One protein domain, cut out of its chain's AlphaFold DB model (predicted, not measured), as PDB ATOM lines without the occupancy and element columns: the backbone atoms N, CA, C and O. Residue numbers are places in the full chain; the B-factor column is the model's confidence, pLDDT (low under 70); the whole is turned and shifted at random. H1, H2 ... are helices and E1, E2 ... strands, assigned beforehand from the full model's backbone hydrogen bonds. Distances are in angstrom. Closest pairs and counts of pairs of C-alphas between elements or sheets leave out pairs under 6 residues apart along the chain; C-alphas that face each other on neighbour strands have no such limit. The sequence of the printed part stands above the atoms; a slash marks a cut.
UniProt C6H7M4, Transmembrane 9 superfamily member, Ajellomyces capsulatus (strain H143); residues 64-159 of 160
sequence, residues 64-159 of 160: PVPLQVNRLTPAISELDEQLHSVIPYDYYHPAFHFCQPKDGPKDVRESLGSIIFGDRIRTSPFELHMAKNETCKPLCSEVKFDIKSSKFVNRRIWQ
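AT A GLANCE: This is residues 64 to 159 of the 160 residues of the protein "Transmembrane 9 superfamily member" of Ajellomyces capsulatus (strain H143) (UniProt C6H7M4). This domain has little regular structure: long loops join a two-stranded antiparallel ribbon, E1 and E2, at one end to helix H2 towards the other. Short helix H1 sits at the tip of a loop leading into E2. The 96 printed residues run E1, H1, E2, H2, a mixed class with only 30 in named elements. The whole is loose, with a radius of gyration of the C-alphas of 15.8 A and spans of 42 by 38 by 25 A.

IN THESE COORDINATES: E1, residues 64 to 69, begins at C-alpha 64 (168.662, 27.281, 391.662) and is 16.2 A long. H1 is residues 112 to 116. E2, residues 122 to 129, measures 18.6 A and bends by 74 degrees at residue 125. H2, residues 147 to 157, measures 15.6 A and ends at C-alpha 157 (139.480, 27.258, 379.355).

HOW THE PARTS SIT: E1 and E2 are antiparallel, 148 degrees between directions; N 65 and O 128, 2.8 A apart, are within hydrogen-bond range. H2 is apart from E1 and H1. Every O i to N i+4 pair in H1 and H2 is within range.

THE WHOLE: The printed part has no cut. The links E1 to H1 and E2 to H2 are long. Residues 76 to 86 and 159 have pLDDT under 70.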
ATOM      1  N   PRO A  64     170.064  27.681 391.658       94.88
ATOM      2  CA  PRO A  64     168.662  27.281 391.662       94.88
ATOM      3  C   PRO A  64     167.756  28.496 391.886       94.88
ATOM      4  O   PRO A  64     167.966  29.288 392.806       94.88
ATOM      5  N   VAL A  65     166.733  28.622 391.044       93.88
ATOM      6  CA  VAL A  65     165.732  29.688 391.098       93.88
ATOM      7  C   VAL A  65     164.418  29.078 391.587       93.88
ATOM      8  O   VAL A  65     163.818  28.280 390.860       93.88
ATOM      9  N   PRO A  66     163.953  29.408 392.806       91.38
ATOM     10  CA  PRO A  66     162.688  28.896 393.307       91.38
ATOM     11  C   PRO A  66     161.537  29.463 392.474       91.38
ATOM     12  O   PRO A  66     161.349  30.676 392.404       91.38
ATOM     13  N   LEU A  67     160.747  28.579 391.865       92.69
ATOM     14  CA  LEU A  67     159.518  28.965 391.183       92.69
ATOM     15  C   LEU A  67     158.326  28.750 392.114       92.69
ATOM     16  O   LEU A  67     158.152  27.677 392.701       92.69
ATOM     17  N   GLN A  68     157.487  29.771 392.219       93.44
ATOM     18  CA  GLN A  68     156.263  29.749 393.005       93.44
ATOM     19  C   GLN A  68     155.062  29.995 392.094       93.44
ATOM     20  O   GLN A  68     155.176  30.619 391.041       93.44
ATOM     21  N   VAL A  69     153.913  29.466 392.493       94.56
ATOM     22  CA  VAL A  69     152.654  29.542 391.742       94.56
ATOM     23  C   VAL A  69     151.593  30.220 392.593       94.56
ATOM     24  O   VAL A  69     151.591  30.064 393.809       94.56
ATOM     25  N   ASN A  70     150.684  30.966 391.969       93.12
ATOM     26  CA  ASN A  70     149.577  31.639 392.653       93.12
ATOM     27  C   ASN A  70     148.229  31.050 392.203       93.12
ATOM     28  O   ASN A  70     148.166  30.222 391.291       93.12
ATOM     29  N   ARG A  71     147.146  31.487 392.848       90.50
ATOM     30  CA  ARG A  71     145.761  31.190 392.475       90.50
ATOM     31  C   ARG A  71     145.489  31.494 390.999       90.50
ATOM     32  O   ARG A  71     146.015  32.452 390.437       90.50
ATOM     33  N   LEU A  72     144.625  30.690 390.395       90.00
ATOM     34  CA  LEU A  72     144.158  30.866 389.030       90.00
ATOM     35  C   LEU A  72     142.994  31.852 389.023       90.00
ATOM     36  O   LEU A  72     141.908  31.543 389.518       90.00
ATOM     37  N   THR A  73     143.221  33.027 388.452       84.25
ATOM     38  CA  THR A  73     142.172  34.021 388.220       84.25
ATOM     39  C   THR A  73     141.681  33.875 386.778       84.25
ATOM     40  O   THR A  73     142.525  33.871 385.879       84.25
ATOM     41  N   PRO A  74     140.365  33.735 386.532       78.00
ATOM     42  CA  PRO A  74     139.819  33.745 385.177       78.00
ATOM     43  C   PRO A  74     140.258  35.004 384.424       78.00
ATOM     44  O   PRO A  74     140.285  36.093 385.001       78.00
ATOM     45  N   ALA A  75     140.637  34.847 383.158       73.12
ATOM     46  CA  ALA A  75     140.934  35.994 382.312       73.12
ATOM     47  C   ALA A  75     139.625  36.734 382.019       73.12
ATOM     48  O   ALA A  75     138.639  36.109 381.641       73.12
ATOM     49  N   ILE A  76     139.616  38.053 382.203       67.12
ATOM     50  CA  ILE A  76     138.506  38.893 381.748       67.12
ATOM     51  C   ILE A  76     138.648  38.988 380.226       67.12
ATOM     52  O   ILE A  76     139.682  39.447 379.737       67.12
ATOM     53  N   SER A  77     137.664  38.485 379.483       58.47
ATOM     54  CA  SER A  77     137.644  38.564 378.022       58.47
ATOM     55  C   SER A  77     137.311  39.990 377.580       58.47
ATOM     56  O   SER A  77     136.371  40.592 378.085       58.47
ATOM     57  N   GLU A  78     138.041  40.531 376.601       58.34
ATOM     58  CA  GLU A  78     137.763  41.860 376.018       58.34
ATOM     59  C   GLU A  78     136.400  41.937 375.298       58.34
ATOM     60  O   GLU A  78     135.947  43.022 374.944       58.34
ATOM     61  N   LEU A  79     135.756  40.790 375.056       57.53
ATOM     62  CA  LEU A  79     134.496  40.674 374.317       57.53
ATOM     63  C   LEU A  79     133.265  40.541 375.219       57.53
ATOM     64  O   LEU A  79     132.146  40.615 374.713       57.53
ATOM     65  N   ASP A  80     133.459  40.344 376.523       57.19
ATOM     66  CA  ASP A  80     132.370  40.197 377.480       57.19
ATOM     67  C   ASP A  80     132.604  41.113 378.685       57.19
ATOM     68  O   ASP A  80     133.432  40.853 379.556       57.19
ATOM     69  N   GLU A  81     131.877  42.233 378.725       55.56
ATOM     70  CA  GLU A  81     131.889  43.135 379.883       55.56
ATOM     71  C   GLU A  81     131.163  42.531 381.098       55.56
ATOM     72  O   GLU A  81     131.164  43.121 382.185       55.56
ATOM     73  N   GLN A  82     130.534  41.356 380.957       54.22
ATOM     74  CA  GLN A  82     129.985  40.654 382.103       54.22
ATOM     75  C   GLN A  82     131.110  40.012 382.915       54.22
ATOM     76  O   GLN A  82     131.828  39.126 382.471       54.22
ATOM     77  N   LEU A  83     131.228  40.448 384.173       54.59
ATOM     78  CA  LEU A  83     132.081  39.845 385.199       54.59
ATOM     79  C   LEU A  83     131.659  38.389 385.465       54.59
ATOM     80  O   LEU A  83     130.959  38.073 386.432       54.59
ATOM     81  N   HIS A  84     132.089  37.470 384.608       55.06
ATOM     82  CA  HIS A  84     131.872  36.050 384.792       55.06
ATOM     83  C   HIS A  84     132.875  35.502 385.816       55.06
ATOM     84  O   HIS A  84     134.054  35.306 385.555       55.06
ATOM     85  N   SER A  85     132.369  35.247 387.029       57.19
ATOM     86  CA  SER A  85     133.063  34.585 388.144       57.19
ATOM     87  C   SER A  85     134.406  35.214 388.546       57.19
ATOM     88  O   SER A  85     135.474  34.692 388.249       57.19
ATOM     89  N   VAL A  86     134.349  36.242 389.395       64.62
ATOM     90  CA  VAL A  86     135.518  36.885 390.046       64.62
ATOM     91  C   VAL A  86     136.234  35.976 391.058       64.62
ATOM     92  O   VAL A  86     137.175  36.397 391.723       64.62
ATOM     93  N   ILE A  87     135.774  34.737 391.247       81.38
ATOM     94  CA  ILE A  87     136.293  33.854 392.290       81.38
ATOM     95  C   ILE A  87     137.499  33.081 391.741       81.38
ATOM     96  O   ILE A  87     137.323  32.234 390.862       81.38
ATOM     97  N   PRO A  88     138.716  33.336 392.253       86.31
ATOM     98  CA  PRO A  88     139.900  32.601 391.843       86.31
ATOM     99  C   PRO A  88     139.890  31.177 392.409       86.31
ATOM    100  O   PRO A  88     139.398  30.928 393.513       86.31
ATOM    101  N   TYR A  89     140.495  30.248 391.673       90.19
ATOM    102  CA  TYR A  89     140.714  28.872 392.117       90.19
ATOM    103  C   TYR A  89     142.110  28.696 392.700       90.19
ATOM    104  O   TYR A  89     143.070  29.320 392.252       90.19
ATOM    105  N   ASP A  90     142.252  27.788 393.661       92.31
ATOM    106  CA  ASP A  90     143.578  27.364 394.097       92.31
ATOM    107  C   ASP A  90     144.317  26.673 392.950       92.31
ATOM    108  O   ASP A  90     143.731  25.886 392.205       92.31
ATOM    109  N   TYR A  91     145.621  26.941 392.830       94.31
ATOM    110  CA  TYR A  91     146.451  26.333 391.790       94.31
ATOM    111  C   TYR A  91     146.370  24.801 391.838       94.31
ATOM    112  O   TYR A  91     146.109  24.150 390.835       94.31
ATOM    113  N   TYR A  92     146.491  24.220 393.034       94.62
ATOM    114  CA  TYR A  92     146.422  22.773 393.257       94.62
ATOM    115  C   TYR A  92     144.995  22.245 393.464       94.62
ATOM    116  O   TYR A  92     144.803  21.233 394.139       94.62
ATOM    117  N   HIS A  93     143.981  22.911 392.905       93.75
ATOM    118  CA  HIS A  93     142.615  22.401 392.963       93.75
ATOM    119  C   HIS A  93     142.537  21.024 392.268       93.75
ATOM    120  O   HIS A  93     143.013  20.874 391.138       93.75
ATOM    121  N   PRO A  94     141.911  20.009 392.896       92.88
ATOM    122  CA  PRO A  94     142.010  18.610 392.468       92.88
ATOM    123  C   PRO A  94     141.509  18.364 391.042       92.88
ATOM    124  O   PRO A  94     142.038  17.505 390.349       92.88
ATOM    125  N   ALA A  95     140.535  19.146 390.568       92.50
ATOM    126  CA  ALA A  95     140.014  19.013 389.206       92.50
ATOM    127  C   ALA A  95     141.013  19.422 388.103       92.50
ATOM    128  O   ALA A  95     140.824  19.019 386.958       92.50
ATOM    129  N   PHE A  96     142.044  20.221 388.415       93.44
ATOM    130  CA  PHE A  96     143.064  20.621 387.435       93.44
ATOM    131  C   PHE A  96     144.190  19.603 387.288       93.44
ATOM    132  O   PHE A  96     144.887  19.634 386.279       93.44
ATOM    133  N   HIS A  97     144.354  18.700 388.262       93.75
ATOM    134  CA  HIS A  97     145.335  17.616 388.192       93.75
ATOM    135  C   HIS A  97     146.788  18.083 387.963       93.75
ATOM    136  O   HIS A  97     147.590  17.390 387.339       93.75
ATOM    137  N   PHE A  98     147.155  19.262 388.472       93.69
ATOM    138  CA  PHE A  98     148.529  19.760 388.374       93.69
ATOM    139  C   PHE A  98     149.502  18.967 389.255       93.69
ATOM    140  O   PHE A  98     149.167  18.564 390.372       93.69
ATOM    141  N   CYS A  99     150.736  18.799 388.769       93.06
ATOM    142  CA  CYS A  99     151.806  18.125 389.502       93.06
ATOM    143  C   CYS A  99     152.111  18.858 390.817       93.06
ATOM    144  O   CYS A  99     152.397  20.056 390.809       93.06
ATOM    145  N   GLN A 100     152.129  18.133 391.932       92.62
ATOM    146  CA  GLN A 100     152.498  18.679 393.237       92.62
ATOM    147  C   GLN A 100     153.981  18.418 393.546       92.62
ATOM    148  O   GLN A 100     154.537  17.420 393.082       92.62
ATOM    149  N   PRO A 101     154.645  19.295 394.318       92.75
ATOM    150  CA  PRO A 101     155.993  19.025 394.816       92.75
ATOM    151  C   PRO A 101     155.999  17.813 395.762       92.75
ATOM    152  O   PRO A 101     154.994  17.512 396.406       92.75
ATOM    153  N   LYS A 102     157.147  17.128 395.870       88.38
ATOM    154  CA  LYS A 102     157.296  15.870 396.635       88.38
ATOM    155  C   LYS A 102     156.892  15.996 398.109       88.38
ATOM    156  O   LYS A 102     156.278  15.083 398.645       88.38
ATOM    157  N   ASP A 103     157.182  17.141 398.724       89.69
ATOM    158  CA  ASP A 103     156.851  17.430 400.128       89.69
ATOM    159  C   ASP A 103     155.448  18.039 400.313       89.69
ATOM    160  O   ASP A 103     155.117  18.528 401.395       89.69
ATOM    161  N   GLY A 104     154.644  18.076 399.249       91.44
ATOM    162  CA  GLY A 104     153.368  18.778 399.215       91.44
ATOM    163  C   GLY A 104     153.507  20.305 399.079       91.44
ATOM    164  O   GLY A 104     154.572  20.882 399.329       91.44
ATOM    165  N   PRO A 105     152.444  20.988 398.619       93.31
ATOM    166  CA  PRO A 105     152.473  22.424 398.368       93.31
ATOM    167  C   PRO A 105     152.510  23.233 399.672       93.31
ATOM    168  O   PRO A 105     151.560  23.226 400.457       93.31
ATOM    169  N   LYS A 106     153.588  23.992 399.882       94.19
ATOM    170  CA  LYS A 106     153.781  24.846 401.063       94.19
ATOM    171  C   LYS A 106     153.395  26.291 400.753       94.19
ATOM    172  O   LYS A 106     153.639  26.760 399.644       94.19
ATOM    173  N   ASP A 107     152.791  26.976 401.723       91.88
ATOM    174  CA  ASP A 107     152.500  28.413 401.647       91.88
ATOM    175  C   ASP A 107     153.790  29.234 401.670       91.88
ATOM    176  O   ASP A 107     154.627  29.049 402.554       91.88
ATOM    177  N   VAL A 108     153.921  30.172 400.732       88.44
ATOM    178  CA  VAL A 108     155.023  31.137 400.692       88.44
ATOM    179  C   VAL A 108     154.446  32.549 400.717       88.44
ATOM    180  O   VAL A 108     153.456  32.843 400.057       88.44
ATOM    181  N   ARG A 109     155.037  33.433 401.521       84.12
ATOM    182  CA  ARG A 109     154.621  34.837 401.644       84.12
ATOM    183  C   ARG A 109     155.814  35.698 401.256       84.12
ATOM    184  O   ARG A 109     156.732  35.845 402.056       84.12
ATOM    185  N   GLU A 110     155.826  36.208 400.028       79.88
ATOM    186  CA  GLU A 110     157.007  36.901 399.492       79.88
ATOM    187  C   GLU A 110     157.045  38.388 399.846       79.88
ATOM    188  O   GLU A 110     158.109  38.908 400.166       79.88
ATOM    189  N   SER A 111     155.899  39.078 399.819       85.50
ATOM    190  CA  SER A 111     155.832  40.529 400.036       85.50
ATOM    191  C   SER A 111     154.646  40.946 400.903       85.50
ATOM    192  O   SER A 111     153.629  40.253 400.977       85.50
ATOM    193  N   LEU A 112     154.729  42.130 401.519       85.31
ATOM    194  CA  LEU A 112     153.595  42.705 402.256       85.31
ATOM    195  C   LEU A 112     152.343  42.848 401.369       85.31
ATOM    196  O   LEU A 112     151.233  42.595 401.832       85.31
ATOM    197  N   GLY A 113     152.520  43.195 400.091       84.38
ATOM    198  CA  GLY A 113     151.419  43.289 399.130       84.38
ATOM    199  C   GLY A 113     150.685  41.959 398.973       84.38
ATOM    200  O   GLY A 113     149.469  41.919 399.122       84.38
ATOM    201  N   SER A 114     151.424  40.859 398.788       84.62
ATOM    202  CA  SER A 114     150.831  39.517 398.651       84.62
ATOM    203  C   SER A 114     149.984  39.111 399.865       84.62
ATOM    204  O   SER A 114     148.961  38.443 399.734       84.62
ATOM    205  N   ILE A 115     150.359  39.589 401.056       84.75
ATOM    206  CA  ILE A 115     149.606  39.367 402.292       84.75
ATOM    207  C   ILE A 115     148.301  40.167 402.290       84.75
ATOM    208  O   ILE A 115     147.246  39.608 402.579       84.75
ATOM    209  N   ILE A 116     148.374  41.464 401.980       87.12
ATOM    210  CA  ILE A 116     147.219  42.373 402.023       87.12
ATOM    211  C   ILE A 116     146.179  41.995 400.962       87.12
ATOM    212  O   ILE A 116     144.984  42.019 401.240       87.12
ATOM    213  N   PHE A 117     146.621  41.596 399.769       84.12
ATOM    214  CA  PHE A 117     145.733  41.188 398.675       84.12
ATOM    215  C   PHE A 117     145.279  39.719 398.760       84.12
ATOM    216  O   PHE A 117     144.495  39.255 397.924       84.12
ATOM    217  N   GLY A 118     145.735  38.992 399.787       85.69
ATOM    218  CA  GLY A 118     145.332  37.612 400.044       85.69
ATOM    219  C   GLY A 118     145.752  36.651 398.932       85.69
ATOM    220  O   GLY A 118     144.968  35.780 398.539       85.69
ATOM    221  N   ASP A 119     146.956  36.830 398.390       89.19
ATOM    222  CA  ASP A 119     147.523  35.879 397.442       89.19
ATOM    223  C   ASP A 119     147.730  34.514 398.106       89.19
ATOM    224  O   ASP A 119     148.015  34.401 399.301       89.19
ATOM    225  N   ARG A 120     147.584  33.455 397.308       91.12
ATOM    226  CA  ARG A 120     147.745  32.066 397.753       91.12
ATOM    227  C   ARG A 120     148.951  31.465 397.054       91.12
ATOM    228  O   ARG A 120     148.819  30.549 396.243       91.12
ATOM    229  N   ILE A 121     150.116  32.043 397.332       93.00
ATOM    230  CA  ILE A 121     151.370  31.648 396.699       93.00
ATOM    231  C   ILE A 121     151.859  30.341 397.324       93.00
ATOM    232  O   ILE A 121     151.959  30.205 398.545       93.00
ATOM    233  N   ARG A 122     152.147  29.360 396.472       94.75
ATOM    234  CA  ARG A 122     152.584  28.019 396.854       94.75
ATOM    235  C   ARG A 122     153.884  27.647 396.153       94.75
ATOM    236  O   ARG A 122     154.170  28.108 395.049       94.75
ATOM    237  N   THR A 123     154.649  26.758 396.773       94.81
ATOM    238  CA  THR A 123     155.841  26.154 396.159       94.81
ATOM    239  C   THR A 123     155.478  25.331 394.926       94.81
ATOM    240  O   THR A 123     154.591  24.481 395.011       94.81
ATOM    241  N   SER A 124     156.197  25.525 393.819       94.62
ATOM    242  CA  SER A 124     156.029  24.722 392.606       94.62
ATOM    243  C   SER A 124     156.982  23.512 392.570       94.62
ATOM    244  O   SER A 124     158.008  23.526 393.253       94.62
ATOM    245  N   PRO A 125     156.693  22.468 391.769       93.81
ATOM    246  CA  PRO A 125     157.609  21.343 391.559       93.81
ATOM    247  C   PRO A 125     158.720  21.641 390.535       93.81
ATOM    248  O   PRO A 125     159.533  20.762 390.255       93.81
ATOM    249  N   PHE A 126     158.733  22.826 389.915       92.81
ATOM    250  CA  PHE A 126     159.700  23.147 388.870       92.81
ATOM    251  C   PHE A 126     161.076  23.442 389.468       92.81
ATOM    252  O   PHE A 126     161.231  24.301 390.334       92.81
ATOM    253  N   GLU A 127     162.090  22.768 388.933       92.00
ATOM    254  CA  GLU A 127     163.493  22.995 389.272       92.00
ATOM    255  C   GLU A 127     164.144  23.838 388.174       92.00
ATOM    256  O   GLU A 127     164.585  23.308 387.152       92.00
ATOM    257  N   LEU A 128     164.183  25.155 388.374       92.88
ATOM    258  CA  LEU A 128     164.806  26.088 387.439       92.88
ATOM    259  C   LEU A 128     166.224  26.436 387.896       92.88
ATOM    260  O   LEU A 128     166.480  26.585 389.089       92.88
ATOM    261  N   HIS A 129     167.135  26.610 386.941       95.44
ATOM    262  CA  HIS A 129     168.500  27.066 387.197       95.44
ATOM    263  C   HIS A 129     168.798  28.290 386.332       95.44
ATOM    264  O   HIS A 129     168.486  28.314 385.139       95.44
ATOM    265  N   MET A 130     169.402  29.312 386.930       96.44
ATOM    266  CA  MET A 130     169.672  30.573 386.247       96.44
ATOM    267  C   MET A 130     170.617  30.374 385.052       96.44
ATOM    268  O   MET A 130     171.659  29.729 385.173       96.44
ATOM    269  N   ALA A 131     170.263  30.951 383.900       94.75
ATOM    270  CA  ALA A 131     171.026  30.874 382.647       94.75
ATOM    271  C   ALA A 131     171.363  29.440 382.173       94.75
ATOM    272  O   ALA A 131     172.367  29.223 381.491       94.75
ATOM    273  N   LYS A 132     170.509  28.461 382.505       94.31
ATOM    274  CA  LYS A 132     170.601  27.082 382.020       94.31
ATOM    275  C   LYS A 132     169.407  26.763 381.121       94.31
ATOM    276  O   LYS A 132     168.265  26.791 381.569       94.31
ATOM    277  N   ASN A 133     169.676  26.453 379.853       93.44
ATOM    278  CA  ASN A 133     168.637  26.039 378.913       93.44
ATOM    279  C   ASN A 133     168.308  24.559 379.127       93.44
ATOM    280  O   ASN A 133     169.143  23.693 378.874       93.44
ATOM    281  N   GLU A 134     167.086  24.278 379.568       90.62
ATOM    282  CA  GLU A 134     166.527  22.930 379.673       90.62
ATOM    283  C   GLU A 134     165.211  22.893 378.892       90.62
ATOM    284  O   GLU A 134     164.396  23.811 378.996       90.62
ATOM    285  N   THR A 135     164.996  21.852 378.090       90.69
ATOM    286  CA  THR A 135     163.771  21.678 377.300       90.69
ATOM    287  C   THR A 135     163.122  20.341 377.628       90.69
ATOM    288  O   THR A 135     163.802  19.351 377.886       90.69
ATOM    289  N   CYS A 136     161.786  20.319 377.629       87.50
ATOM    290  CA  CYS A 136     160.982  19.100 377.755       87.50
ATOM    291  C   CYS A 136     161.297  18.231 378.992       87.50
ATOM    292  O   CYS A 136     161.215  17.007 378.914       87.50
ATOM    293  N   LYS A 137     161.638  18.838 380.138       90.56
ATOM    294  CA  LYS A 137     161.812  18.108 381.403       90.56
ATOM    295  C   LYS A 137     160.434  17.737 381.975       90.56
ATOM    296  O   LYS A 137     159.692  18.644 382.361       90.56
ATOM    297  N   PRO A 138     160.061  16.445 382.034       88.75
ATOM    298  CA  PRO A 138     158.787  16.045 382.617       88.75
ATOM    299  C   PRO A 138     158.801  16.296 384.130       88.75
ATOM    300  O   PRO A 138     159.776  15.976 384.809       88.75
ATOM    301  N   LEU A 139     157.716  16.865 384.660       89.00
ATOM    302  CA  LEU A 139     157.568  17.117 386.099       89.00
ATOM    303  C   LEU A 139     156.958  15.941 386.853       89.00
ATOM    304  O   LEU A 139     157.389  15.609 387.953       89.00
ATOM    305  N   CYS A 140     155.921  15.342 386.278       88.50
ATOM    306  CA  CYS A 140     155.250  14.184 386.834       88.50
ATOM    307  C   CYS A 140     154.835  13.223 385.718       88.50
ATOM    308  O   CYS A 140     154.898  13.556 384.532       88.50
ATOM    309  N   SER A 141     154.474  12.005 386.114       86.50
ATOM    310  CA  SER A 141     153.945  10.987 385.208       86.50
ATOM    311  C   SER A 141     152.624  11.430 384.578       86.50
ATOM    312  O   SER A 141     151.980  12.370 385.043       86.50
ATOM    313  N   GLU A 142     152.219  10.727 383.524       84.00
ATOM    314  CA  GLU A 142     150.955  10.972 382.835       84.00
ATOM    315  C   GLU A 142     149.774  11.000 383.815       84.00
ATOM    316  O   GLU A 142     149.583  10.076 384.613       84.00
ATOM    317  N   VAL A 143     148.982  12.073 383.754       87.81
ATOM    318  CA  VAL A 143     147.828  12.260 384.631       87.81
ATOM    319  C   VAL A 143     146.549  11.913 383.885       87.81
ATOM    320  O   VAL A 143     146.301  12.397 382.782       87.81
ATOM    321  N   LYS A 144     145.717  11.066 384.494       90.44
ATOM    322  CA  LYS A 144     144.436  10.645 383.922       90.44
ATOM    323  C   LYS A 144     143.324  11.562 384.408       90.44
ATOM    324  O   LYS A 144     143.049  11.619 385.603       90.44
ATOM    325  N   PHE A 145     142.644  12.216 383.474       93.38
ATOM    326  CA  PHE A 145     141.458  13.008 383.781       93.38
ATOM    327  C   PHE A 145     140.199  12.142 383.711       93.38
ATOM    328  O   PHE A 145     139.931  11.481 382.706       93.38
ATOM    329  N   ASP A 146     139.393  12.171 384.770       94.75
ATOM    330  CA  ASP A 146     138.040  11.624 384.740       94.75
ATOM    331  C   ASP A 146     137.081  12.549 383.968       94.75
ATOM    332  O   ASP A 146     137.352  13.731 383.744       94.75
ATOM    333  N   ILE A 147     135.910  12.026 383.592       94.94
ATOM    334  CA  ILE A 147     134.916  12.756 382.788       94.94
ATOM    335  C   ILE A 147     134.506  14.084 383.447       94.94
ATOM    336  O   ILE A 147     134.252  15.063 382.740       94.94
ATOM    337  N   LYS A 148     134.417  14.143 384.784       95.19
ATOM    338  CA  LYS A 148     134.007  15.364 385.491       95.19
ATOM    339  C   LYS A 148     135.129  16.393 385.464       95.19
ATOM    340  O   LYS A 148     134.859  17.537 385.104       95.19
ATOM    341  N   SER A 149     136.362  15.988 385.773       94.06
ATOM    342  CA  SER A 149     137.527  16.880 385.724       94.06
ATOM    343  C   SER A 149     137.771  17.414 384.313       94.06
ATOM    344  O   SER A 149     137.877  18.624 384.143       94.06
ATOM    345  N   SER A 150     137.729  16.566 383.279       94.69
ATOM    346  CA  SER A 150     137.874  17.009 381.881       94.69
ATOM    347  C   SER A 150     136.825  18.048 381.490       94.69
ATOM    348  O   SER A 150     137.153  19.091 380.926       94.69
ATOM    349  N   LYS A 151     135.548  17.804 381.823       94.75
ATOM    350  CA  LYS A 151     134.466  18.767 381.557       94.75
ATOM    351  C   LYS A 151     134.646  20.064 382.342       94.75
ATOM    352  O   LYS A 151     134.367  21.131 381.800       94.75
ATOM    353  N   PHE A 152     135.083  19.972 383.597       92.06
ATOM    354  CA  PHE A 152     135.347  21.131 384.443       92.06
ATOM    355  C   PHE A 152     136.455  21.999 383.844       92.06
ATOM    356  O   PHE A 152     136.210  23.172 383.578       92.06
ATOM    357  N   VAL A 153     137.626  21.422 383.567       91.81
ATOM    358  CA  VAL A 153     138.779  22.150 383.021       91.81
ATOM    359  C   VAL A 153     138.447  22.755 381.664       91.81
ATOM    360  O   VAL A 153     138.658  23.948 381.469       91.81
ATOM    361  N   ASN A 154     137.840  21.984 380.757       92.12
ATOM    362  CA  ASN A 154     137.495  22.488 379.431       92.12
ATOM    363  C   ASN A 154     136.510  23.665 379.509       92.12
ATOM    364  O   ASN A 154     136.678  24.663 378.818       92.12
ATOM    365  N   ARG A 155     135.524  23.609 380.415       88.62
ATOM    366  CA  ARG A 155     134.608  24.736 380.638       88.62
ATOM    367  C   ARG A 155     135.334  25.990 381.132       88.62
ATOM    368  O   ARG A 155     134.902  27.076 380.786       88.62
ATOM    369  N   ARG A 156     136.401  25.857 381.930       86.00
ATOM    370  CA  ARG A 156     137.187  27.001 382.429       86.00
ATOM    371  C   ARG A 156     138.137  27.587 381.393       86.00
ATOM    372  O   ARG A 156     138.397  28.777 381.455       86.00
ATOM    373  N   ILE A 157     138.629  26.779 380.455       85.69
ATOM    374  CA  ILE A 157     139.480  27.258 379.355       85.69
ATOM    375  C   ILE A 157     138.675  28.134 378.388       85.69
ATOM    376  O   ILE A 157     139.155  29.179 377.972       85.69
ATOM    377  N   TRP A 158     137.451  27.713 378.057       82.81
ATOM    378  CA  TRP A 158     136.584  28.402 377.092       82.81
ATOM    379  C   TRP A 158     135.602  29.391 377.726       82.81
ATOM    380  O   TRP A 158     134.709  29.884 377.043       82.81
ATOM    381  N   GLN A 159     135.720  29.644 379.031       69.75
ATOM    382  CA  GLN A 159     134.981  30.721 379.679       69.75
ATOM    383  C   GLN A 159     135.614  32.044 379.243       69.75
ATOM    384  O   GLN A 159     136.638  32.448 379.792       69.75
TER     385      GLN A 159